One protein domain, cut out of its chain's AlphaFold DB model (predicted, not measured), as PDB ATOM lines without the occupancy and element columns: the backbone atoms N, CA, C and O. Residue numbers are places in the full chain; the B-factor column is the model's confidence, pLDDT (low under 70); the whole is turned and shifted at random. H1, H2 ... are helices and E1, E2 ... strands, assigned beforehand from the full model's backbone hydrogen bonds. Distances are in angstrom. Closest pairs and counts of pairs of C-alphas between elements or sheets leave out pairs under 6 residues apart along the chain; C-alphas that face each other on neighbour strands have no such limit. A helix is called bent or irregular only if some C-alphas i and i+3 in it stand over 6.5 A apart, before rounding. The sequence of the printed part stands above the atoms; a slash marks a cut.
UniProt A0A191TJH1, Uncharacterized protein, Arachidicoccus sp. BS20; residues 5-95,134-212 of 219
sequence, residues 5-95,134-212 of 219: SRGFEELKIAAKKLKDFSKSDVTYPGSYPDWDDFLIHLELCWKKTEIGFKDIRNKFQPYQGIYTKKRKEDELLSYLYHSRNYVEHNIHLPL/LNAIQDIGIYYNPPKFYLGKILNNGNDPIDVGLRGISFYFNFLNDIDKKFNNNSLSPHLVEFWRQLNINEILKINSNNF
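Overview. This is residues 5 to 95 and 134 to 212 of the 219 residues of an uncharacterized protein of Arachidicoccus sp. BS20 (UniProt A0A191TJH1). Three long helices side by side, H1, H2 and H5, make a bundle; H6 and H7 follow each other along H1, while on the other side H4 crosses H2 and H5 and the small hairpin E1 E2 packs on H4. The kinked H3 leads from H2 to H4. The printed part has 170 residues with seven named helices and two named strands, ordered H1 H2 H3 H4 E1 E2 H5 H6 H7; the sheet E1 - E2 is antiparallel, the class mostly helix. It is compact, with a radius of gyration of the C-alphas of 16.0 A, spanning 47 by 39 by 30 A.

Along the chain. H1, residues 5 to 23, begins at C-alpha 5 (367.240, 325.598, 340.586) and measures 27.4 A. H2, residues 29 to 52, measures 36.0 A. H3, residues 54 to 73, 25.0 A, is irregular, with C-alphas 55 and 58 8.5 A apart. H4 is residues 75 to 89, 21.1 A; E1, 137 to 139, and E2, 142 to 144, measure 6.5 A each. H5, residues 161 to 184, measures 33.2 A; H6 is 190 to 199, and H7, 201 to 207, ends at C-alpha 207 (362.007, 340.706, 316.780).

Arrangement. The hub H1 forms a helical hairpin with H2, closest at C-alphas of Gly 7 and Cys 45, 4.3 A. H1 also touches H5 (C-alphas of Ala 15 and Ile 169, 6.9 A), H6 (Lys 12 and Phe 195, 6.4 A) and H7 (Lys 19 and Ile 204, 5.9 A). H4 touches H2 about perpendicular, 74 degrees, at C-alphas of Leu 39 and Arg 84, 5.3 A. H3 and H4 touch only at the corner. In hairpin E1 E2, N 137 and O 144 are 3.0 A apart. Every O i to N i+4 pair is within hydrogen-bond range in H1, H4, H5, H6 and H7; 16 of 20 in H2, 10 of 16 in H3.

Size, cuts and confidence. The farthest C-alphas, Thr 27 and Asn 58, are 49.9 A apart. Residues 96 to 133 are not printed; the gap is 5.2 A. The link E2 to H5 is long, 16 residues. pLDDT is under 70 in residues 24 to 31, 91 to 94, 186 to 194 and 196 to 212.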
ATOM      1  N   SER A   5     366.390 325.362 341.768       87.81
ATOM      2  CA  SER A   5     367.240 325.598 340.586       87.81
ATOM      3  C   SER A   5     366.695 324.916 339.335       87.81
ATOM      4  O   SER A   5     366.627 325.527 338.276       87.81
ATOM      5  N   ARG A   6     366.199 323.680 339.471       90.44
ATOM      6  CA  ARG A   6     365.605 322.928 338.362       90.44
ATOM      7  C   ARG A   6     364.374 323.616 337.776       90.44
ATOM      8  O   ARG A   6     364.194 323.549 336.572       90.44
ATOM      9  N   GLY A   7     363.551 324.270 338.596       92.25
ATOM     10  CA  GLY A   7     362.419 325.064 338.110       92.25
ATOM     11  C   GLY A   7     362.887 326.261 337.281       92.25
ATOM     12  O   GLY A   7     362.383 326.487 336.184       92.25
ATOM     13  N   PHE A   8     363.917 326.969 337.757       90.25
ATOM     14  CA  PHE A   8     364.524 328.074 337.010       90.25
ATOM     15  C   PHE A   8     365.156 327.634 335.688       90.25
ATOM     16  O   PHE A   8     365.004 328.338 334.695       90.25
ATOM     17  N   GLU A   9     365.848 326.493 335.655       90.56
ATOM     18  CA  GLU A   9     366.438 325.982 334.412       90.56
ATOM     19  C   GLU A   9     365.366 325.660 333.359       90.56
ATOM     20  O   GLU A   9     365.512 326.047 332.204       90.56
ATOM     21  N   GLU A  10     364.238 325.059 333.743       94.88
ATOM     22  CA  GLU A  10     363.127 324.837 332.806       94.88
ATOM     23  C   GLU A  10     362.514 326.145 332.306       94.88
ATOM     24  O   GLU A  10     362.225 326.277 331.119       94.88
ATOM     25  N   LEU A  11     362.370 327.149 333.179       93.38
ATOM     26  CA  LEU A  11     361.863 328.455 332.768       93.38
ATOM     27  C   LEU A  11     362.813 329.156 331.782       93.38
ATOM     28  O   LEU A  11     362.347 329.822 330.858       93.38
ATOM     29  N   LYS A  12     364.135 328.992 331.941       90.38
ATOM     30  CA  LYS A  12     365.130 329.476 330.965       90.38
ATOM     31  C   LYS A  12     364.956 328.797 329.613       90.38
ATOM     32  O   LYS A  12     364.998 329.475 328.589       90.38
ATOM     33  N   ILE A  13     364.760 327.479 329.604       92.44
ATOM     34  CA  ILE A  13     364.562 326.734 328.358       92.44
ATOM     35  C   ILE A  13     363.260 327.179 327.683       92.44
ATOM     36  O   ILE A  13     363.290 327.497 326.497       92.44
ATOM     37  N   ALA A  14     362.163 327.317 328.434       93.81
ATOM     38  CA  ALA A  14     360.900 327.839 327.912       93.81
ATOM     39  C   ALA A  14     361.089 329.228 327.273       93.81
ATOM     40  O   ALA A  14     360.699 329.465 326.133       93.81
ATOM     41  N   ALA A  15     361.767 330.140 327.971       91.12
ATOM     42  CA  ALA A  15     362.075 331.466 327.452       91.12
ATOM     43  C   ALA A  15     362.918 331.449 326.169       91.12
ATOM     44  O   ALA A  15     362.645 332.208 325.236       91.12
ATOM     45  N   LYS A  16     363.930 330.577 326.107       89.75
ATOM     46  CA  LYS A  16     364.737 330.377 324.903       89.75
ATOM     47  C   LYS A  16     363.873 329.879 323.745       89.75
ATOM     48  O   LYS A  16     363.964 330.430 322.656       89.75
ATOM     49  N   LYS A  17     362.998 328.907 323.994       91.88
ATOM     50  CA  LYS A  17     362.091 328.346 322.988       91.88
ATOM     51  C   LYS A  17     361.103 329.369 322.445       91.88
ATOM     52  O   LYS A  17     360.953 329.478 321.237       91.88
ATOM     53  N   LEU A  18     360.559 330.235 323.299       90.69
ATOM     54  CA  LEU A  18     359.742 331.362 322.844       90.69
ATOM     55  C   LEU A  18     360.539 332.364 321.987       90.69
ATOM     56  O   LEU A  18     360.016 332.924 321.023       90.69
ATOM     57  N   LYS A  19     361.812 332.600 322.325       86.62
ATOM     58  CA  LYS A  19     362.709 333.452 321.532       86.62
ATOM     59  C   LYS A  19     363.020 332.828 320.173       86.62
ATOM     60  O   LYS A  19     363.015 333.548 319.178       86.62
ATOM     61  N   ASP A  20     363.289 331.532 320.123       86.25
ATOM     62  CA  ASP A  20     363.565 330.816 318.877       86.25
ATOM     63  C   ASP A  20     362.303 330.771 317.995       86.25
ATOM     64  O   ASP A  20     362.361 331.181 316.835       86.25
ATOM     65  N   PHE A  21     361.135 330.511 318.592       86.12
ATOM     66  CA  PHE A  21     359.830 330.651 317.943       86.12
ATOM     67  C   PHE A  21     359.625 332.053 317.341       86.12
ATOM     68  O   PHE A  21     359.246 332.177 316.179       86.12
ATOM     69  N   SER A  22     359.963 333.123 318.074       81.94
ATOM     70  CA  SER A  22     359.826 334.502 317.571       81.94
ATOM     71  C   SER A  22     360.683 334.818 316.340       81.94
ATOM     72  O   SER A  22     360.390 335.774 315.630       81.94
ATOM     73  N   LYS A  23     361.746 334.044 316.101       78.75
ATOM     74  CA  LYS A  23     362.665 334.217 314.968       78.75
ATOM     75  C   LYS A  23     362.339 333.310 313.786       78.75
ATOM     76  O   LYS A  23     362.896 333.519 312.714       78.75
ATOM     77  N   SER A  24     361.537 332.273 314.002       67.88
ATOM     78  CA  SER A  24     361.267 331.260 312.987       67.88
ATOM     79  C   SER A  24     360.421 331.835 311.847       67.88
ATOM     80  O   SER A  24     359.338 332.367 312.075       67.88
ATOM     81  N   ASP A  25     360.926 331.742 310.615       57.31
ATOM     82  CA  ASP A  25     360.174 332.123 309.420       57.31
ATOM     83  C   ASP A  25     359.031 331.124 309.181       57.31
ATOM     84  O   ASP A  25     359.250 329.919 309.046       57.31
ATOM     85  N   VAL A  26     357.801 331.640 309.108       53.72
ATOM     86  CA  VAL A  26     356.551 330.869 308.924       53.72
ATOM     87  C   VAL A  26     356.514 330.113 307.589       53.72
ATOM     88  O   VAL A  26     355.740 329.179 307.419       53.72
ATOM     89  N   THR A  27     357.411 330.441 306.656       46.47
ATOM     90  CA  THR A  27     357.545 329.788 305.349       46.47
ATOM     91  C   THR A  27     357.887 328.293 305.425       46.47
ATOM     92  O   THR A  27     357.856 327.624 304.395       46.47
ATOM     93  N   TYR A  28     358.196 327.750 306.608       43.72
ATOM     94  CA  TYR A  28     358.334 326.315 306.843       43.72
ATOM     95  C   TYR A  28     357.555 325.874 308.098       43.72
ATOM     96  O   TYR A  28     357.587 326.578 309.106       43.72
ATOM     97  N   PRO A  29     356.975 324.654 308.123       49.81
ATOM     98  CA  PRO A  29     356.347 324.046 309.309       49.81
ATOM     99  C   PRO A  29     357.287 323.844 310.524       49.81
ATOM    100  O   PRO A  29     356.911 323.208 311.502       49.81
ATOM    101  N   GLY A  30     358.511 324.379 310.493       53.41
ATOM    102  CA  GLY A  30     359.510 324.270 311.555       53.41
ATOM    103  C   GLY A  30     359.316 325.214 312.746       53.41
ATOM    104  O   GLY A  30     360.075 325.101 313.700       53.41
ATOM    105  N   SER A  31     358.333 326.123 312.724       60.47
ATOM    106  CA  SER A  31     358.033 327.033 313.845       60.47
ATOM    107  C   SER A  31     357.167 326.393 314.941       60.47
ATOM    108  O   SER A  31     357.288 326.738 316.113       60.47
ATOM    109  N   TYR A  32     356.332 325.410 314.599       74.88
ATOM    110  CA  TYR A  32     355.439 324.725 315.543       74.88
ATOM    111  C   TYR A  32     356.171 324.016 316.704       74.88
ATOM    112  O   TYR A  32     355.752 324.197 317.851       74.88
ATOM    113  N   PRO A  33     357.295 323.299 316.478       84.88
ATOM    114  CA  PRO A  33     358.008 322.601 317.549       84.88
ATOM    115  C   PRO A  33     358.517 323.517 318.666       84.88
ATOM    116  O   PRO A  33     358.493 323.126 319.827       84.88
ATOM    117  N   ASP A  34     358.956 324.742 318.356       88.81
ATOM    118  CA  ASP A  34     359.480 325.648 319.386       88.81
ATOM    119  C   ASP A  34     358.370 326.215 320.287       88.81
ATOM    120  O   ASP A  34     358.601 326.439 321.478       88.81
ATOM    121  N   TRP A  35     357.157 326.414 319.757       90.69
ATOM    122  CA  TRP A  35     356.000 326.782 320.576       90.69
ATOM    123  C   TRP A  35     355.539 325.623 321.469       90.69
ATOM    124  O   TRP A  35     355.283 325.816 322.661       90.69
ATOM    125  N   ASP A  36     355.485 324.413 320.916       91.25
ATOM    126  CA  ASP A  36     355.133 323.199 321.652       91.25
ATOM    127  C   ASP A  36     356.144 322.936 322.788       91.25
ATOM    128  O   ASP A  36     355.760 322.775 323.953       91.25
ATOM    129  N   ASP A  37     357.444 323.019 322.490       92.56
ATOM    130  CA  ASP A  37     358.525 322.917 323.474       92.56
ATOM    131  C   ASP A  37     358.421 324.008 324.550       92.56
ATOM    132  O   ASP A  37     358.635 323.738 325.737       92.56
ATOM    133  N   PHE A  38     358.072 325.243 324.171       94.69
ATOM    134  CA  PHE A  38     357.824 326.319 325.130       94.69
ATOM    135  C   PHE A  38     356.742 325.924 326.147       94.69
ATOM    136  O   PHE A  38     356.968 326.053 327.356       94.69
ATOM    137  N   LEU A  39     355.600 325.407 325.684       95.31
ATOM    138  CA  LEU A  39     354.497 324.976 326.546       95.31
ATOM    139  C   LEU A  39     354.908 323.823 327.474       95.31
ATOM    140  O   LEU A  39     354.602 323.849 328.671       95.31
ATOM    141  N   ILE A  40     355.639 322.838 326.944       95.00
ATOM    142  CA  ILE A  40     356.143 321.689 327.706       95.00
ATOM    143  C   ILE A  40     357.090 322.155 328.817       95.00
ATOM    144  O   ILE A  40     356.899 321.808 329.986       95.00
ATOM    145  N   HIS A  41     358.086 322.980 328.488       96.12
ATOM    146  CA  HIS A  41     359.056 323.469 329.466       96.12
ATOM    147  C   HIS A  41     358.421 324.397 330.513       96.12
ATOM    148  O   HIS A  41     358.830 324.386 331.679       96.12
ATOM    149  N   LEU A  42     357.364 325.132 330.155       96.19
ATOM    150  CA  LEU A  42     356.588 325.922 331.111       96.19
ATOM    151  C   LEU A  42     355.896 325.032 332.162       96.19
ATOM    152  O   LEU A  42     355.906 325.350 333.354       96.19
ATOM    153  N   GLU A  43     355.352 323.881 331.760       96.38
ATOM    154  CA  GLU A  43     354.812 322.898 332.706       96.38
ATOM    155  C   GLU A  43     355.918 322.208 333.518       96.38
ATOM    156  O   GLU A  43     355.775 322.011 334.729       96.38
ATOM    157  N   LEU A  44     357.039 321.846 332.890       96.50
ATOM    158  CA  LEU A  44     358.164 321.224 333.591       96.50
ATOM    159  C   LEU A  44     358.739 322.148 334.670       96.50
ATOM    160  O   LEU A  44     359.082 321.665 335.749       96.50
ATOM    161  N   CYS A  45     358.763 323.464 334.440       95.81
ATOM    162  CA  CYS A  45     359.098 324.460 335.458       95.81
ATOM    163  C   CYS A  45     358.247 324.282 336.723       95.81
ATOM    164  O   CYS A  45     358.778 324.270 337.839       95.81
ATOM    165  N   TRP A  46     356.936 324.081 336.569       96.00
ATOM    166  CA  TRP A  46     356.039 323.821 337.693       96.00
ATOM    167  C   TRP A  46     356.365 322.499 338.391       96.00
ATOM    168  O   TRP A  46     356.660 322.482 339.587       96.00
ATOM    169  N   LYS A  47     356.371 321.397 337.631       96.00
ATOM    170  CA  LYS A  47     356.577 320.034 338.153       96.00
ATOM    171  C   LYS A  47     357.928 319.895 338.862       96.00
ATOM    172  O   LYS A  47     358.016 319.316 339.945       96.00
ATOM    173  N   LYS A  48     359.004 320.448 338.293       95.56
ATOM    174  CA  LYS A  48     360.342 320.389 338.905       95.56
ATOM    175  C   LYS A  48     360.440 321.238 340.167       95.56
ATOM    176  O   LYS A  48     361.155 320.845 341.088       95.56
ATOM    177  N   THR A  49     359.690 322.336 340.245       94.31
ATOM    178  CA  THR A  49     359.557 323.109 341.485       94.31
ATOM    179  C   THR A  49     358.854 322.291 342.562       94.31
ATOM    180  O   THR A  49     359.375 322.175 343.663       94.31
ATOM    181  N   GLU A  50     357.735 321.630 342.251       94.75
ATOM    182  CA  GLU A  50     357.047 320.747 343.210       94.75
ATOM    183  C   GLU A  50     357.965 319.656 343.766       94.75
ATOM    184  O   GLU A  50     358.044 319.455 344.980       94.75
ATOM    185  N   ILE A  51     358.704 318.984 342.879       94.94
ATOM    186  CA  ILE A  51     359.671 317.949 343.257       94.94
ATOM    187  C   ILE A  51     360.758 318.533 344.166       94.94
ATOM    188  O   ILE A  51     361.110 317.918 345.172       94.94
ATOM    189  N   GLY A  52     361.257 319.730 343.849       93.12
ATOM    190  CA  GLY A  52     362.269 320.433 344.637       93.12
ATOM    191  C   GLY A  52     361.838 320.772 346.066       93.12
ATOM    192  O   GLY A  52     362.700 320.957 346.922       93.12
ATOM    193  N   PHE A  53     360.532 320.815 346.339       94.19
ATOM    194  CA  PHE A  53     359.947 321.149 347.642       94.19
ATOM    195  C   PHE A  53     359.293 319.954 348.357       94.19
ATOM    196  O   PHE A  53     358.643 320.137 349.391       94.19
ATOM    197  N   LYS A  54     359.488 318.725 347.858       93.50
ATOM    198  CA  LYS A  54     358.878 317.500 348.405       93.50
ATOM    199  C   LYS A  54     359.115 317.319 349.913       93.50
ATOM    200  O   LYS A  54     358.183 316.947 350.622       93.50
ATOM    201  N   ASP A  55     360.312 317.641 350.404       93.00
ATOM    202  CA  ASP A  55     360.699 317.459 351.815       93.00
ATOM    203  C   ASP A  55     359.966 318.406 352.782       93.00
ATOM    204  O   ASP A  55     359.851 318.122 353.971       93.00
ATOM    205  N   ILE A  56     359.454 319.535 352.281       93.38
ATOM    206  CA  ILE A  56     358.722 320.541 353.070       93.38
ATOM    207  C   ILE A  56     357.323 320.801 352.500       93.38
ATOM    208  O   ILE A  56     356.779 321.904 352.609       93.38
ATOM    209  N   ARG A  57     356.726 319.769 351.893       91.88
ATOM    210  CA  ARG A  57     355.441 319.836 351.183       91.88
ATOM    211  C   ARG A  57     354.327 320.480 352.008       91.88
ATOM    212  O   ARG A  57     353.560 321.269 351.469       91.88
ATOM    213  N   ASN A  58     354.252 320.185 353.304       93.69
ATOM    214  CA  ASN A  58     353.248 320.739 354.218       93.69
ATOM    215  C   ASN A  58     353.333 322.269 354.366       93.69
ATOM    216  O   ASN A  58     352.310 322.923 354.542       93.69
ATOM    217  N   LYS A  59     354.535 322.847 354.268       92.94
ATOM    218  CA  LYS A  59     354.746 324.301 354.289       92.94
ATOM    219  C   LYS A  59     354.594 324.919 352.899       92.94
ATOM    220  O   LYS A  59     354.147 326.055 352.781       92.94
ATOM    221  N   PHE A  60     354.959 324.172 351.859       93.75
ATOM    222  CA  PHE A  60     354.921 324.623 350.471       93.75
ATOM    223  C   PHE A  60     353.504 324.656 349.881       93.75
ATOM    224  O   PHE A  60     353.121 325.649 349.265       93.75
ATOM    225  N   GLN A  61     352.698 323.610 350.097       93.44
ATOM    226  CA  GLN A  61     351.386 323.461 349.457       93.44
ATOM    227  C   GLN A  61     350.410 324.622 349.692       93.44
ATOM    228  O   GLN A  61     349.771 325.029 348.722       93.44
ATOM    229  N   PRO A  62     350.285 325.201 350.903       93.44
ATOM    230  CA  PRO A  62     349.405 326.352 351.109       93.44
ATOM    231  C   PRO A  62     349.795 327.559 350.244       93.44
ATOM    232  O   PRO A  62     348.930 328.208 349.660       93.44
ATOM    233  N   TYR A  63     351.099 327.826 350.110       91.50
ATOM    234  CA  TYR A  63     351.613 328.903 349.258       91.50
ATOM    235  C   TYR A  63     351.400 328.591 347.781       91.50
ATOM    236  O   TYR A  63     350.915 329.432 347.025       91.50
ATOM    237  N   GLN A  64     351.711 327.362 347.378       94.06
ATOM    238  CA  GLN A  64     351.508 326.900 346.016       94.06
ATOM    239  C   GLN A  64     350.035 326.985 345.595       94.06
ATOM    240  O   GLN A  64     349.746 327.408 344.478       94.06
ATOM    241  N   GLY A  65     349.106 326.649 346.496       94.06
ATOM    242  CA  GLY A  65     347.667 326.646 346.238       94.06
ATOM    243  C   GLY A  65     347.135 327.985 345.721       94.06
ATOM    244  O   GLY A  65     346.252 327.995 344.864       94.06
ATOM    245  N   ILE A  66     347.723 329.107 346.151       94.19
ATOM    246  CA  ILE A  66     347.384 330.449 345.651       94.19
ATOM    247  C   ILE A  66     347.691 330.560 344.150       94.19
ATOM    248  O   ILE A  66     346.870 331.058 343.380       94.19
ATOM    249  N   TYR A  67     348.853 330.071 343.712       95.75
ATOM    250  CA  TYR A  67     349.244 330.081 342.299       95.75
ATOM    251  C   TYR A  67     348.510 329.011 341.500       95.75
ATOM    252  O   TYR A  67     348.132 329.274 340.364       95.75
ATOM    253  N   THR A  68     348.239 327.841 342.085       95.06
ATOM    254  CA  THR A  68     347.406 326.808 341.455       95.06
ATOM    255  C   THR A  68     346.018 327.348 341.140       95.06
ATOM    256  O   THR A  68     345.512 327.121 340.046       95.06
ATOM    257  N   LYS A  69     345.416 328.089 342.078       95.44
ATOM    258  CA  LYS A  69     344.127 328.749 341.869       95.44
ATOM    259  C   LYS A  69     344.207 329.742 340.707       95.44
ATOM    260  O   LYS A  69     343.437 329.618 339.761       95.44
ATOM    261  N   LYS A  70     345.208 330.633 340.712       95.12
ATOM    262  CA  LYS A  70     345.446 331.578 339.604       95.12
ATOM    263  C   LYS A  70     345.612 330.872 338.257       95.12
ATOM    264  O   LYS A  70     345.005 331.304 337.294       95.12
ATOM    265  N   ARG A  71     346.375 329.775 338.185       94.75
ATOM    266  CA  ARG A  71     346.577 329.013 336.938       94.75
ATOM    267  C   ARG A  71     345.279 328.464 336.344       94.75
ATOM    268  O   ARG A  71     345.202 328.311 335.135       94.75
ATOM    269  N   LYS A  72     344.306 328.126 337.191       91.88
ATOM    270  CA  LYS A  72     343.023 327.554 336.766       91.88
ATOM    271  C   LYS A  72     341.985 328.615 336.423       91.88
ATOM    272  O   LYS A  72     341.203 328.409 335.510       91.88
ATOM    273  N   GLU A  73     341.949 329.699 337.192       94.38
ATOM    274  CA  GLU A  73     340.910 330.731 337.073       94.38
ATOM    275  C   GLU A  73     341.273 331.838 336.083       94.38
ATOM    276  O   GLU A  73     340.384 332.464 335.512       94.38
ATOM    277  N   ASP A  74     342.564 332.108 335.892       97.00
ATOM    278  CA  ASP A  74     343.013 333.092 334.918       97.00
ATOM    279  C   ASP A  74     342.890 332.540 333.496       97.00
ATOM    280  O   ASP A  74     343.400 331.461 333.199       97.00
ATOM    281  N   GLU A  75     342.246 333.304 332.614       95.94
ATOM    282  CA  GLU A  75     341.955 332.884 331.242       95.94
ATOM    283  C   GLU A  75     343.234 332.563 330.452       95.94
ATOM    284  O   GLU A  75     343.308 331.524 329.799       95.94
ATOM    285  N   LEU A  76     344.273 333.401 330.561       97.06
ATOM    286  CA  LEU A  76     345.547 333.187 329.871       97.06
ATOM    287  C   LEU A  76     346.292 331.970 330.413       97.06
ATOM    288  O   LEU A  76     346.799 331.160 329.635       97.06
ATOM    289  N   LEU A  77     346.387 331.833 331.735       96.94
ATOM    290  CA  LEU A  77     347.109 330.709 332.334       96.94
ATOM    291  C   LEU A  77     346.382 329.379 332.118       96.94
ATOM    292  O   LEU A  77     347.041 328.363 331.889       96.94
ATOM    293  N   SER A  78     345.049 329.399 332.159       95.50
ATOM    294  CA  SER A  78     344.206 328.252 331.840       95.50
ATOM    295  C   SER A  78     344.392 327.859 330.377       95.50
ATOM    296  O   SER A  78     344.711 326.702 330.102       95.50
ATOM    297  N   TYR A  79     344.324 328.823 329.452       96.12
ATOM    298  CA  TYR A  79     344.582 328.581 328.035       96.12
ATOM    299  C   TYR A  79     345.946 327.913 327.819       96.12
ATOM    300  O   TYR A  79     345.992 326.834 327.242       96.12
ATOM    301  N   LEU A  80     347.038 328.470 328.361       95.69
ATOM    302  CA  LEU A  80     348.384 327.883 328.245       95.69
ATOM    303  C   LEU A  80     348.472 326.456 328.812       95.69
ATOM    304  O   LEU A  80     349.131 325.593 328.234       95.69
ATOM    305  N   TYR A  81     347.818 326.200 329.948       94.56
ATOM    306  CA  TYR A  81     347.781 324.873 330.561       94.56
ATOM    307  C   TYR A  81     347.077 323.852 329.658       94.56
ATOM    308  O   TYR A  81     347.619 322.775 329.410       94.56
ATOM    309  N   HIS A  82     345.912 324.211 329.121       93.62
ATOM    310  CA  HIS A  82     345.157 323.345 328.220       93.62
ATOM    311  C   HIS A  82     345.824 323.224 326.844       93.62
ATOM    312  O   HIS A  82     345.783 322.152 326.248       93.62
ATOM    313  N   SER A  83     346.526 324.261 326.368       92.75
ATOM    314  CA  SER A  83     347.352 324.186 325.154       92.75
ATOM    315  C   SER A  83     348.433 323.129 325.307       92.75
ATOM    316  O   SER A  83     348.627 322.314 324.413       92.75
ATOM    317  N   ARG A  84     349.101 323.090 326.466       93.06
ATOM    318  CA  ARG A  84     350.100 322.060 326.754       93.06
ATOM    319  C   ARG A  84     349.487 320.663 326.774       93.06
ATOM    320  O   ARG A  84     350.067 319.762 326.184       93.06
ATOM    321  N   ASN A  85     348.341 320.469 327.431       90.69
ATOM    322  CA  ASN A  85     347.661 319.165 327.428       90.69
ATOM    323  C   ASN A  85     347.307 318.728 326.002       90.69
ATOM    324  O   ASN A  85     347.514 317.574 325.638       90.69
ATOM    325  N   TYR A  86     346.819 319.662 325.182       88.69
ATOM    326  CA  TYR A  86     346.530 319.399 323.781       88.69
ATOM    327  C   TYR A  86     347.786 318.944 323.028       88.69
ATOM    328  O   TYR A  86     347.717 317.951 322.314       88.69
ATOM    329  N   VAL A  87     348.922 319.619 323.217       87.56
ATOM    330  CA  VAL A  87     350.217 319.258 322.607       87.56
ATOM    331  C   VAL A  87     350.735 317.902 323.094       87.56
ATOM    332  O   VAL A  87     351.244 317.131 322.298       87.56
ATOM    333  N   GLU A  88     350.587 317.565 324.377       84.56
ATOM    334  CA  GLU A  88     351.020 316.256 324.898       84.56
ATOM    335  C   GLU A  88     350.194 315.080 324.340       84.56
ATOM    336  O   GLU A  88     350.676 313.946 324.321       84.56
ATOM    337  N   HIS A  89     348.952 315.328 323.914       79.50
ATOM    338  CA  HIS A  89     348.021 314.295 323.444       79.50
ATOM    339  C   HIS A  89     347.769 314.298 321.931       79.50
ATOM    340  O   HIS A  89     347.242 313.318 321.404       79.50
ATOM    341  N   ASN A  90     348.141 315.367 321.233       72.69
ATOM    342  CA  ASN A  90     348.036 315.505 319.783       72.69
ATOM    343  C   ASN A  90     349.427 315.728 319.175       72.69
ATOM    344  O   ASN A  90     350.434 315.645 319.865       72.69
ATOM    345  N   ILE A  91     349.492 315.974 317.863       65.50
ATOM    346  CA  ILE A  91     350.775 316.157 317.172       65.50
ATOM    347  C   ILE A  91     351.268 317.615 317.272       65.50
ATOM    348  O   ILE A  91     352.433 317.801 317.586       65.50
ATOM    349  N   HIS A  92     350.408 318.631 317.066       65.31
ATOM    350  CA  HIS A  92     350.767 320.065 317.146       65.31
ATOM    351  C   HIS A  92     349.576 320.954 317.518       65.31
ATOM    352  O   HIS A  92     348.443 320.656 317.124       65.31
ATOM    353  N   LEU A  93     349.821 322.078 318.206       67.00
ATOM    354  CA  LEU A  93     348.795 323.102 318.440       67.00
ATOM    355  C   LEU A  93     348.376 323.764 317.109       67.00
ATOM    356  O   LEU A  93     349.247 324.206 316.356       67.00
ATOM    357  N   PRO A  94     347.072 323.915 316.811       69.00
ATOM    358  CA  PRO A  94     346.649 324.642 315.621       69.00
ATOM    359  C   PRO A  94     346.918 326.143 315.796       69.00
ATOM    360  O   PRO A  94     346.167 326.838 316.476       69.00
ATOM    361  N   LEU A  95     347.968 326.666 315.165       80.75
ATOM    362  CA  LEU A  95     348.164 328.104 314.954       80.75
ATOM    363  C   LEU A  95     347.571 328.490 313.594       80.75
ATOM    364  O   LEU A  95     347.653 327.720 312.643       80.75
ATOM    365  N   LEU A 134     347.179 332.471 317.810       90.31
ATOM    366  CA  LEU A 134     346.581 331.439 318.644       90.31
ATOM    367  C   LEU A 134     345.130 331.184 318.223       90.31
ATOM    368  O   LEU A 134     344.387 332.135 317.964       90.31
ATOM    369  N   ASN A 135     344.726 329.914 318.223       90.38
ATOM    370  CA  ASN A 135     343.349 329.494 317.970       90.38
ATOM    371  C   ASN A 135     342.682 328.916 319.210       90.38
ATOM    372  O   ASN A 135     343.324 328.631 320.222       90.38
ATOM    373  N   ALA A 136     341.370 328.708 319.106       91.62
ATOM    374  CA  ALA A 136     340.658 327.899 320.073       91.62
ATOM    375  C   ALA A 136     341.184 326.458 320.048       91.62
ATOM    376  O   ALA A 136     341.441 325.891 318.985       91.62
ATOM    377  N   ILE A 137     341.309 325.870 321.230       91.19
ATOM    378  CA  ILE A 137     341.711 324.477 321.418       91.19
ATOM    379  C   ILE A 137     340.611 323.727 322.148       91.19
ATOM    380  O   ILE A 137     339.876 324.324 322.933       91.19
ATOM    381  N   GLN A 138     340.506 322.424 321.916       89.88
ATOM    382  CA  GLN A 138     339.573 321.570 322.641       89.88
ATOM    383  C   GLN A 138     340.351 320.652 323.582       89.88
ATOM    384  O   GLN A 138     341.159 319.852 323.122       89.88
ATOM    385  N   ASP A 139     340.094 320.748 324.884       88.88
ATOM    386  CA  ASP A 139     340.659 319.845 325.891       88.88
ATOM    387  C   ASP A 139     339.540 319.309 326.791       88.88
ATOM    388  O   ASP A 139     338.713 320.069 327.299       88.88
ATOM    389  N   ILE A 140     339.479 317.983 326.953       87.69
ATOM    390  CA  ILE A 140     338.449 317.274 327.743       87.69
ATOM    391  C   ILE A 140     337.019 317.707 327.332       87.69
ATOM    392  O   ILE A 140     336.135 317.939 328.153       87.69
ATOM    393  N   GLY A 141     336.781 317.871 326.026       87.44
ATOM    394  CA  GLY A 141     335.478 318.275 325.480       87.44
ATOM    395  C   GLY A 141     335.105 319.751 325.679       87.44
ATOM    396  O   GLY A 141     334.052 320.167 325.202       87.44
ATOM    397  N   ILE A 142     335.959 320.554 326.322       91.94
ATOM    398  CA  ILE A 142     335.760 321.992 326.539       91.94
ATOM    399  C   ILE A 142     336.638 322.776 325.564       91.94
ATOM    400  O   ILE A 142     337.807 322.448 325.369       91.94
ATOM    401  N   TYR A 143     336.077 323.828 324.966       92.19
ATOM    402  CA  TYR A 143     336.830 324.749 324.120       92.19
ATOM    403  C   TYR A 143     337.439 325.884 324.945       92.19
ATOM    404  O   TYR A 143     336.728 326.588 325.664       92.19
ATOM    405  N   TYR A 144     338.741 326.099 324.783       93.31
ATOM    406  CA  TYR A 144     339.485 327.210 325.366       93.31
ATOM    407  C   TYR A 144     339.874 328.168 324.248       93.31
ATOM    408  O   TYR A 144     340.661 327.825 323.366       93.31
ATOM    409  N   ASN A 145     339.295 329.364 324.271       94.06
ATOM    410  CA  ASN A 145     339.608 330.416 323.311       94.06
ATOM    411  C   ASN A 145     340.897 331.147 323.712       94.06
ATOM    412  O   ASN A 145     341.210 331.188 324.905       94.06
ATOM    413  N   PRO A 146     341.607 331.769 322.755       94.50
ATOM    414  CA  PRO A 146     342.694 332.682 323.077       94.50
ATOM    415  C   PRO A 146     342.245 333.745 324.096       94.50
ATOM    416  O   PRO A 146     341.116 334.247 324.002       94.50
ATOM    417  N   PRO A 147     343.100 334.089 325.072       96.00
ATOM    418  CA  PRO A 147     342.674 334.824 326.253       96.00
ATOM    419  C   PRO A 147     342.365 336.290 325.970       96.00
ATOM    420  O   PRO A 147     343.137 336.992 325.323       96.00
ATOM    421  N   LYS A 148     341.277 336.800 326.545       96.19
ATOM    422  CA  LYS A 148     340.931 338.230 326.530       96.19
ATOM    423  C   LYS A 148     341.404 338.955 327.783       96.19
ATOM    424  O   LYS A 148     341.541 340.179 327.760       96.19
ATOM    425  N   PHE A 149     341.668 338.221 328.859       95.56
ATOM    426  CA  PHE A 149     342.099 338.768 330.135       95.56
ATOM    427  C   PHE A 149     343.364 338.090 330.670       95.56
ATOM    428  O   PHE A 149     343.621 336.909 330.443       95.56
ATOM    429  N   TYR A 150     344.146 338.856 331.430       96.06
ATOM    430  CA  TYR A 150     345.260 338.364 332.234       96.06
ATOM    431  C   TYR A 150     345.306 339.110 333.562       96.06
ATOM    432  O   TYR A 150     345.454 340.335 333.607       96.06
ATOM    433  N   LEU A 151     345.163 338.365 334.653       92.62
ATOM    434  CA  LEU A 151     345.121 338.835 336.034       92.62
ATOM    435  C   LEU A 151     344.134 340.000 336.220       92.62
ATOM    436  O   LEU A 151     344.447 341.010 336.852       92.62
ATOM    437  N   GLY A 152     342.946 339.861 335.621       92.06
ATOM    438  CA  GLY A 152     341.861 340.845 335.672       92.06
ATOM    439  C   GLY A 152     342.027 342.054 334.743       92.06
ATOM    440  O   GLY A 152     341.192 342.954 334.773       92.06
ATOM    441  N   LYS A 153     343.080 342.101 333.918       93.12
ATOM    442  CA  LYS A 153     343.313 343.181 332.946       93.12
ATOM    443  C   LYS A 153     343.007 342.713 331.531       93.12
ATOM    444  O   LYS A 153     343.335 341.584 331.183       93.12
ATOM    445  N   ILE A 154     342.429 343.597 330.720       93.62
ATOM    446  CA  ILE A 154     342.171 343.333 329.300       93.62
ATOM    447  C   ILE A 154     343.501 343.150 328.560       93.62
ATOM    448  O   ILE A 154     344.447 343.919 328.748       93.62
ATOM    449  N   LEU A 155     343.554 342.128 327.710       91.38
ATOM    450  CA  LEU A 155     344.634 341.865 326.773       91.38
ATOM    451  C   LEU A 155     344.268 342.404 325.397       91.38
ATOM    452  O   LEU A 155     343.335 341.927 324.757       91.38
ATOM    453  N   ASN A 156     345.058 343.355 324.905       87.00
ATOM    454  CA  ASN A 156     344.865 343.888 323.556       87.00
ATOM    455  C   ASN A 156     345.288 342.879 322.473       87.00
ATOM    456  O   ASN A 156     344.711 342.864 321.393       87.00
ATOM    457  N   ASN A 157     346.266 342.017 322.777       86.56
ATOM    458  CA  ASN A 157     346.880 341.081 321.831       86.56
ATOM    459  C   ASN A 157     346.757 339.623 322.304       86.56
ATOM    460  O   ASN A 157     347.708 338.853 322.221       86.56
ATOM    461  N   GLY A 158     345.572 339.235 322.780       88.00
ATOM    462  CA  GLY A 158     345.289 337.887 323.291       88.00
ATOM    463  C   GLY A 158     345.538 336.733 322.314       88.00
ATOM    464  O   GLY A 158     345.742 335.598 322.728       88.00
ATOM    465  N   ASN A 159     345.571 337.028 321.014       89.44
ATOM    466  CA  ASN A 159     345.808 336.034 319.968       89.44
ATOM    467  C   ASN A 159     347.276 335.993 319.519       89.44
ATOM    468  O   ASN A 159     347.611 335.189 318.654       89.44
ATOM    469  N   ASP A 160     348.140 336.873 320.035       89.44
ATOM    470  CA  ASP A 160     349.564 336.878 319.701       89.44
ATOM    471  C   ASP A 160     350.303 335.865 320.593       89.44
ATOM    472  O   ASP A 160     350.417 336.102 321.802       89.44
ATOM    473  N   PRO A 161     350.830 334.759 320.033       91.00
ATOM    474  CA  PRO A 161     351.539 333.751 320.817       91.00
ATOM    475  C   PRO A 161     352.726 334.341 321.590       91.00
ATOM    476  O   PRO A 161     352.983 333.930 322.720       91.00
ATOM    477  N   ILE A 162     353.409 335.356 321.050       89.56
ATOM    478  CA  ILE A 162     354.553 335.980 321.728       89.56
ATOM    479  C   ILE A 162     354.107 336.766 322.964       89.56
ATOM    480  O   ILE A 162     354.702 336.604 324.030       89.56
ATOM    481  N   ASP A 163     353.061 337.593 322.856       89.69
ATOM    482  CA  ASP A 163     352.560 338.374 324.000       89.69
ATOM    483  C   ASP A 163     352.018 337.445 325.095       89.69
ATOM    484  O   ASP A 163     352.340 337.602 326.276       89.69
ATOM    485  N   VAL A 164     351.257 336.424 324.696       93.88
ATOM    486  CA  VAL A 164     350.720 335.415 325.614       93.88
ATOM    487  C   VAL A 164     351.844 334.630 326.295       93.88
ATOM    488  O   VAL A 164     351.844 334.488 327.522       93.88
ATOM    489  N   GLY A 165     352.844 334.182 325.533       93.81
ATOM    490  CA  GLY A 165     353.995 333.449 326.053       93.81
ATOM    491  C   GLY A 165     354.821 334.268 327.047       93.81
ATOM    492  O   GLY A 165     355.156 333.776 328.126       93.81
ATOM    493  N   LEU A 166     355.081 335.547 326.751       91.50
ATOM    494  CA  LEU A 166     355.819 336.450 327.642       91.50
ATOM    495  C   LEU A 166     355.094 336.675 328.975       91.50
ATOM    496  O   LEU A 166     355.727 336.677 330.036       91.50
ATOM    497  N   ARG A 167     353.765 336.822 328.951       93.25
ATOM    498  CA  ARG A 167     352.945 336.934 330.172       93.25
ATOM    499  C   ARG A 167     352.939 335.637 330.972       93.25
ATOM    500  O   ARG A 167     353.028 335.682 332.201       93.25
ATOM    501  N   GLY A 168     352.910 334.496 330.284       95.12
ATOM    502  CA  GLY A 168     353.140 333.183 330.880       95.12
ATOM    503  C   GLY A 168     354.472 333.146 331.629       95.12
ATOM    504  O   GLY A 168     354.486 332.973 332.844       95.12
ATOM    505  N   ILE A 169     355.588 333.417 330.947       94.12
ATOM    506  CA  ILE A 169     356.930 333.453 331.555       94.12
ATOM    507  C   ILE A 169     356.965 334.389 332.766       94.12
ATOM    508  O   ILE A 169     357.482 334.009 333.815       94.12
ATOM    509  N   SER A 170     356.381 335.586 332.656       90.88
ATOM    510  CA  SER A 170     356.324 336.554 333.755       90.88
ATOM    511  C   SER A 170     355.600 335.998 334.985       90.88
ATOM    512  O   SER A 170     356.086 336.145 336.109       90.88
ATOM    513  N   PHE A 171     354.477 335.302 334.792       95.00
ATOM    514  CA  PHE A 171     353.762 334.645 335.887       95.00
ATOM    515  C   PHE A 171     354.631 333.594 336.590       95.00
ATOM    516  O   PHE A 171     354.768 333.638 337.815       95.00
ATOM    517  N   TYR A 172     355.231 332.670 335.831       94.50
ATOM    518  CA  TYR A 172     356.052 331.598 336.403       94.50
ATOM    519  C   TYR A 172     357.326 332.138 337.051       94.50
ATOM    520  O   TYR A 172     357.725 331.660 338.109       94.50
ATOM    521  N   PHE A 173     357.922 333.181 336.480       91.62
ATOM    522  CA  PHE A 173     359.044 333.880 337.091       91.62
ATOM    523  C   PHE A 173     358.673 334.445 338.468       91.62
ATOM    524  O   PHE A 173     359.378 334.197 339.446       91.62
ATOM    525  N   ASN A 174     357.549 335.165 338.561       90.69
ATOM    526  CA  ASN A 174     357.082 335.729 339.827       90.69
ATOM    527  C   ASN A 174     356.788 334.626 340.851       90.69
ATOM    528  O   ASN A 174     357.206 334.732 341.998       90.69
ATOM    529  N   PHE A 175     356.163 333.529 340.417       93.31
ATOM    530  CA  PHE A 175     355.954 332.340 341.242       93.31
ATOM    531  C   PHE A 175     357.262 331.791 341.834       93.31
ATOM    532  O   PHE A 175     357.357 331.629 343.051       93.31
ATOM    533  N   LEU A 176     358.280 331.543 341.002       91.38
ATOM    534  CA  LEU A 176     359.568 331.032 341.478       91.38
ATOM    535  C   LEU A 176     360.265 332.024 342.413       91.38
ATOM    536  O   LEU A 176     360.804 331.623 343.440       91.38
ATOM    537  N   ASN A 177     360.235 333.314 342.081       87.69
ATOM    538  CA  ASN A 177     360.835 334.379 342.881       87.69
ATOM    539  C   ASN A 177     360.197 334.486 344.273       87.69
ATOM    540  O   ASN A 177     360.899 334.587 345.277       87.69
ATOM    541  N   ASP A 178     358.867 334.434 344.345       89.88
ATOM    542  CA  ASP A 178     358.139 334.532 345.608       89.88
ATOM    543  C   ASP A 178     358.406 333.310 346.502       89.88
ATOM    544  O   ASP A 178     358.584 333.447 347.715       89.88
ATOM    545  N   ILE A 179     358.520 332.116 345.908       90.50
ATOM    546  CA  ILE A 179     358.921 330.894 346.619       90.50
ATOM    547  C   ILE A 179     360.365 330.990 347.112       90.50
ATOM    548  O   ILE A 179     360.636 330.690 348.276       90.50
ATOM    549  N   ASP A 180     361.295 331.397 346.252       87.75
ATOM    550  CA  ASP A 180     362.716 331.475 346.594       87.75
ATOM    551  C   ASP A 180     362.952 332.440 347.763       87.75
ATOM    552  O   ASP A 180     363.584 332.081 348.759       87.75
ATOM    553  N   LYS A 181     362.318 333.619 347.719       87.06
ATOM    554  CA  LYS A 181     362.329 334.580 348.829       87.06
ATOM    555  C   LYS A 181     361.766 333.986 350.113       87.06
ATOM    556  O   LYS A 181     362.307 334.230 351.187       87.06
ATOM    557  N   LYS A 182     360.677 333.219 350.017       89.56
ATOM    558  CA  LYS A 182     359.980 332.682 351.189       89.56
ATOM    559  C   LYS A 182     360.737 331.550 351.879       89.56
ATOM    560  O   LYS A 182     360.665 331.445 353.102       89.56
ATOM    561  N   PHE A 183     361.388 330.679 351.112       88.25
ATOM    562  CA  PHE A 183     361.924 329.418 351.628       88.25
ATOM    563  C   PHE A 183     363.451 329.331 351.616       88.25
ATOM    564  O   PHE A 183     364.000 328.566 352.407       88.25
ATOM    565  N   ASN A 184     364.128 330.119 350.776       80.06
ATOM    566  CA  ASN A 184     365.589 330.149 350.685       80.06
ATOM    567  C   ASN A 184     366.195 331.470 351.190       80.06
ATOM    568  O   ASN A 184     367.416 331.576 351.249       80.06
ATOM    569  N   ASN A 185     365.374 332.465 351.570       75.69
ATOM    570  CA  ASN A 185     365.792 333.789 352.065       75.69
ATOM    571  C   ASN A 185     366.747 334.565 351.129       75.69
ATOM    572  O   ASN A 185     367.395 335.519 351.559       75.69
ATOM    573  N   ASN A 186     366.826 334.201 349.848       67.75
ATOM    574  CA  ASN A 186     367.639 334.909 348.864       67.75
ATOM    575  C   ASN A 186     366.813 336.033 348.225       67.75
ATOM    576  O   ASN A 186     365.835 335.773 347.530       67.75
ATOM    577  N   SER A 187     367.197 337.297 348.444       55.91
ATOM    578  CA  SER A 187     366.511 338.442 347.814       55.91
ATOM    579  C   SER A 187     366.848 338.593 346.322       55.91
ATOM    580  O   SER A 187     366.037 339.136 345.571       55.91
ATOM    581  N   LEU A 188     367.998 338.055 345.894       60.66
ATOM    582  CA  LEU A 188     368.395 337.838 344.503       60.66
ATOM    583  C   LEU A 188     369.146 336.508 344.393       60.66
ATOM    584  O   LEU A 188     370.365 336.453 344.554       60.66
ATOM    585  N   SER A 189     368.434 335.422 344.107       63.31
ATOM    586  CA  SER A 189     369.102 334.189 343.699       63.31
ATOM    587  C   SER A 189     369.944 334.443 342.437       63.31
ATOM    588  O   SER A 189     369.452 335.077 341.499       63.31
ATOM    589  N   PRO A 190     371.192 333.940 342.363       67.94
ATOM    590  CA  PRO A 190     372.021 334.011 341.157       67.94
ATOM    591  C   PRO A 190     371.297 333.513 339.897       67.94
ATOM    592  O   PRO A 190     371.547 334.005 338.796       67.94
ATOM    593  N   HIS A 191     370.338 332.592 340.059       67.25
ATOM    594  CA  HIS A 191     369.492 332.117 338.968       67.25
ATOM    595  C   HIS A 191     368.605 333.225 338.376       67.25
ATOM    596  O   HIS A 191     368.407 333.228 337.165       67.25
ATOM    597  N   LEU A 192     368.118 334.181 339.182       65.19
ATOM    598  CA  LEU A 192     367.289 335.311 338.733       65.19
ATOM    599  C   LEU A 192     368.097 336.311 337.903       65.19
ATOM    600  O   LEU A 192     367.638 336.754 336.852       65.19
ATOM    601  N   VAL A 193     369.299 336.660 338.367       67.88
ATOM    602  CA  VAL A 193     370.178 337.617 337.675       67.88
ATOM    603  C   VAL A 193     370.578 337.067 336.309       67.88
ATOM    604  O   VAL A 193     370.441 337.758 335.299       67.88
ATOM    605  N   GLU A 194     371.003 335.803 336.260       68.69
ATOM    606  CA  GLU A 194     371.406 335.182 335.000       68.69
ATOM    607  C   GLU A 194     370.213 334.954 334.063       68.69
ATOM    608  O   GLU A 194     370.336 335.167 332.859       68.69
ATOM    609  N   PHE A 195     369.038 334.604 334.600       70.44
ATOM    610  CA  PHE A 195     367.803 334.489 333.820       70.44
ATOM    611  C   PHE A 195     367.477 335.786 333.071       70.44
ATOM    612  O   PHE A 195     367.314 335.762 331.852       70.44
ATOM    613  N   TRP A 196     367.450 336.929 333.764       66.31
ATOM    614  CA  TRP A 196     367.151 338.222 333.136       66.31
ATOM    615  C   TRP A 196     368.210 338.664 332.134       66.31
ATOM    616  O   TRP A 196     367.869 339.209 331.081       66.31
ATOM    617  N   ARG A 197     369.486 338.395 332.431       67.94
ATOM    618  CA  ARG A 197     370.595 338.693 331.521       67.94
ATOM    619  C   ARG A 197     370.462 337.930 330.203       67.94
ATOM    620  O   ARG A 197     370.701 338.502 329.144       67.94
ATOM    621  N   GLN A 198     370.053 336.664 330.263       65.56
ATOM    622  CA  GLN A 198     369.921 335.794 329.091       65.56
ATOM    623  C   GLN A 198     368.638 336.039 328.289       65.56
ATOM    624  O   GLN A 198     368.649 335.927 327.062       65.56
ATOM    625  N   LEU A 199     367.535 336.378 328.960       65.00
ATOM    626  CA  LEU A 199     366.246 336.568 328.298       65.00
ATOM    627  C   LEU A 199     366.218 337.772 327.364       65.00
ATOM    628  O   LEU A 199     365.490 337.719 326.377       65.00
ATOM    629  N   ASN A 200     366.981 338.830 327.681       67.31
ATOM    630  CA  ASN A 200     366.987 340.124 326.989       67.31
ATOM    631  C   ASN A 200     365.616 340.430 326.357       67.31
ATOM    632  O   ASN A 200     365.482 340.460 325.139       67.31
ATOM    633  N   ILE A 201     364.571 340.573 327.184       61.00
ATOM    634  CA  ILE A 201     363.164 340.662 326.728       61.00
ATOM    635  C   ILE A 201     362.974 341.726 325.637       61.00
ATOM    636  O   ILE A 201     362.165 341.558 324.726       61.00
ATOM    637  N   ASN A 202     363.774 342.790 325.684       58.06
ATOM    638  CA  ASN A 202     363.785 343.841 324.675       58.06
ATOM    639  C   ASN A 202     364.172 343.335 323.274       58.06
ATOM    640  O   ASN A 202     363.680 343.877 322.291       58.06
ATOM    641  N   GLU A 203     365.019 342.309 323.146       64.56
ATOM    642  CA  GLU A 203     365.277 341.641 321.863       64.56
ATOM    643  C   GLU A 203     364.049 340.885 321.363       64.56
ATOM    644  O   GLU A 203     363.697 341.037 320.200       64.56
ATOM    645  N   ILE A 204     363.371 340.119 322.224       60.66
ATOM    646  CA  ILE A 204     362.170 339.356 321.838       60.66
ATOM    647  C   ILE A 204     361.079 340.310 321.330       60.66
ATOM    648  O   ILE A 204     360.476 340.078 320.283       60.66
ATOM    649  N   LEU A 205     360.880 341.437 322.022       57.34
ATOM    650  CA  LEU A 205     359.920 342.465 321.612       57.34
ATOM    651  C   LEU A 205     360.316 343.166 320.302       57.34
ATOM    652  O   LEU A 205     359.440 343.452 319.489       57.34
ATOM    653  N   LYS A 206     361.613 343.407 320.060       58.47
ATOM    654  CA  LYS A 206     362.117 343.990 318.798       58.47
ATOM    655  C   LYS A 206     362.014 343.030 317.607       58.47
ATOM    656  O   LYS A 206     361.845 343.487 316.480       58.47
ATOM    657  N   ILE A 207     362.119 341.722 317.835       55.47
ATOM    658  CA  ILE A 207     362.007 340.706 316.780       55.47
ATOM    659  C   ILE A 207     360.546 340.557 316.324       55.47
ATOM    660  O   ILE A 207     360.298 340.519 315.126       55.47
ATOM    661  N   ASN A 208     359.571 340.600 317.243       48.84
ATOM    662  CA  ASN A 208     358.136 340.503 316.909       48.84
ATOM    663  C   ASN A 208     357.627 341.660 316.007       48.84
ATOM    664  O   ASN A 208     356.574 341.550 315.386       48.84
ATOM    665  N   SER A 209     358.369 342.769 315.887       45.28
ATOM    666  CA  SER A 209     358.082 343.838 314.911       45.28
ATOM    667  C   SER A 209     358.504 343.522 313.464       45.28
ATOM    668  O   SER A 209     358.088 344.224 312.539       45.28
ATOM    669  N   ASN A 210     359.296 342.470 313.236       41.53
ATOM    670  CA  ASN A 210     359.783 342.066 311.916       41.53
ATOM    671  C   ASN A 210     358.996 340.843 311.412       41.53
ATOM    672  O   ASN A 210     359.445 339.713 311.522       41.53
ATOM    673  N   ASN A 211     357.780 341.078 310.910       52.62
ATOM    674  CA  ASN A 211     356.868 340.008 310.472       52.62
ATOM    675  C   ASN A 211     357.354 339.175 309.249       52.62
ATOM    676  O   ASN A 211     358.177 339.646 308.465       52.62
ATOM    677  N   PHE A 212     356.764 337.982 309.088       55.41
ATOM    678  CA  PHE A 212     357.184 336.854 308.224       55.41
ATOM    679  C   PHE A 212     356.544 336.861 306.830       55.41
ATOM    680  O   PHE A 212     355.741 337.746 306.580       55.41
TER     681      PHE A 212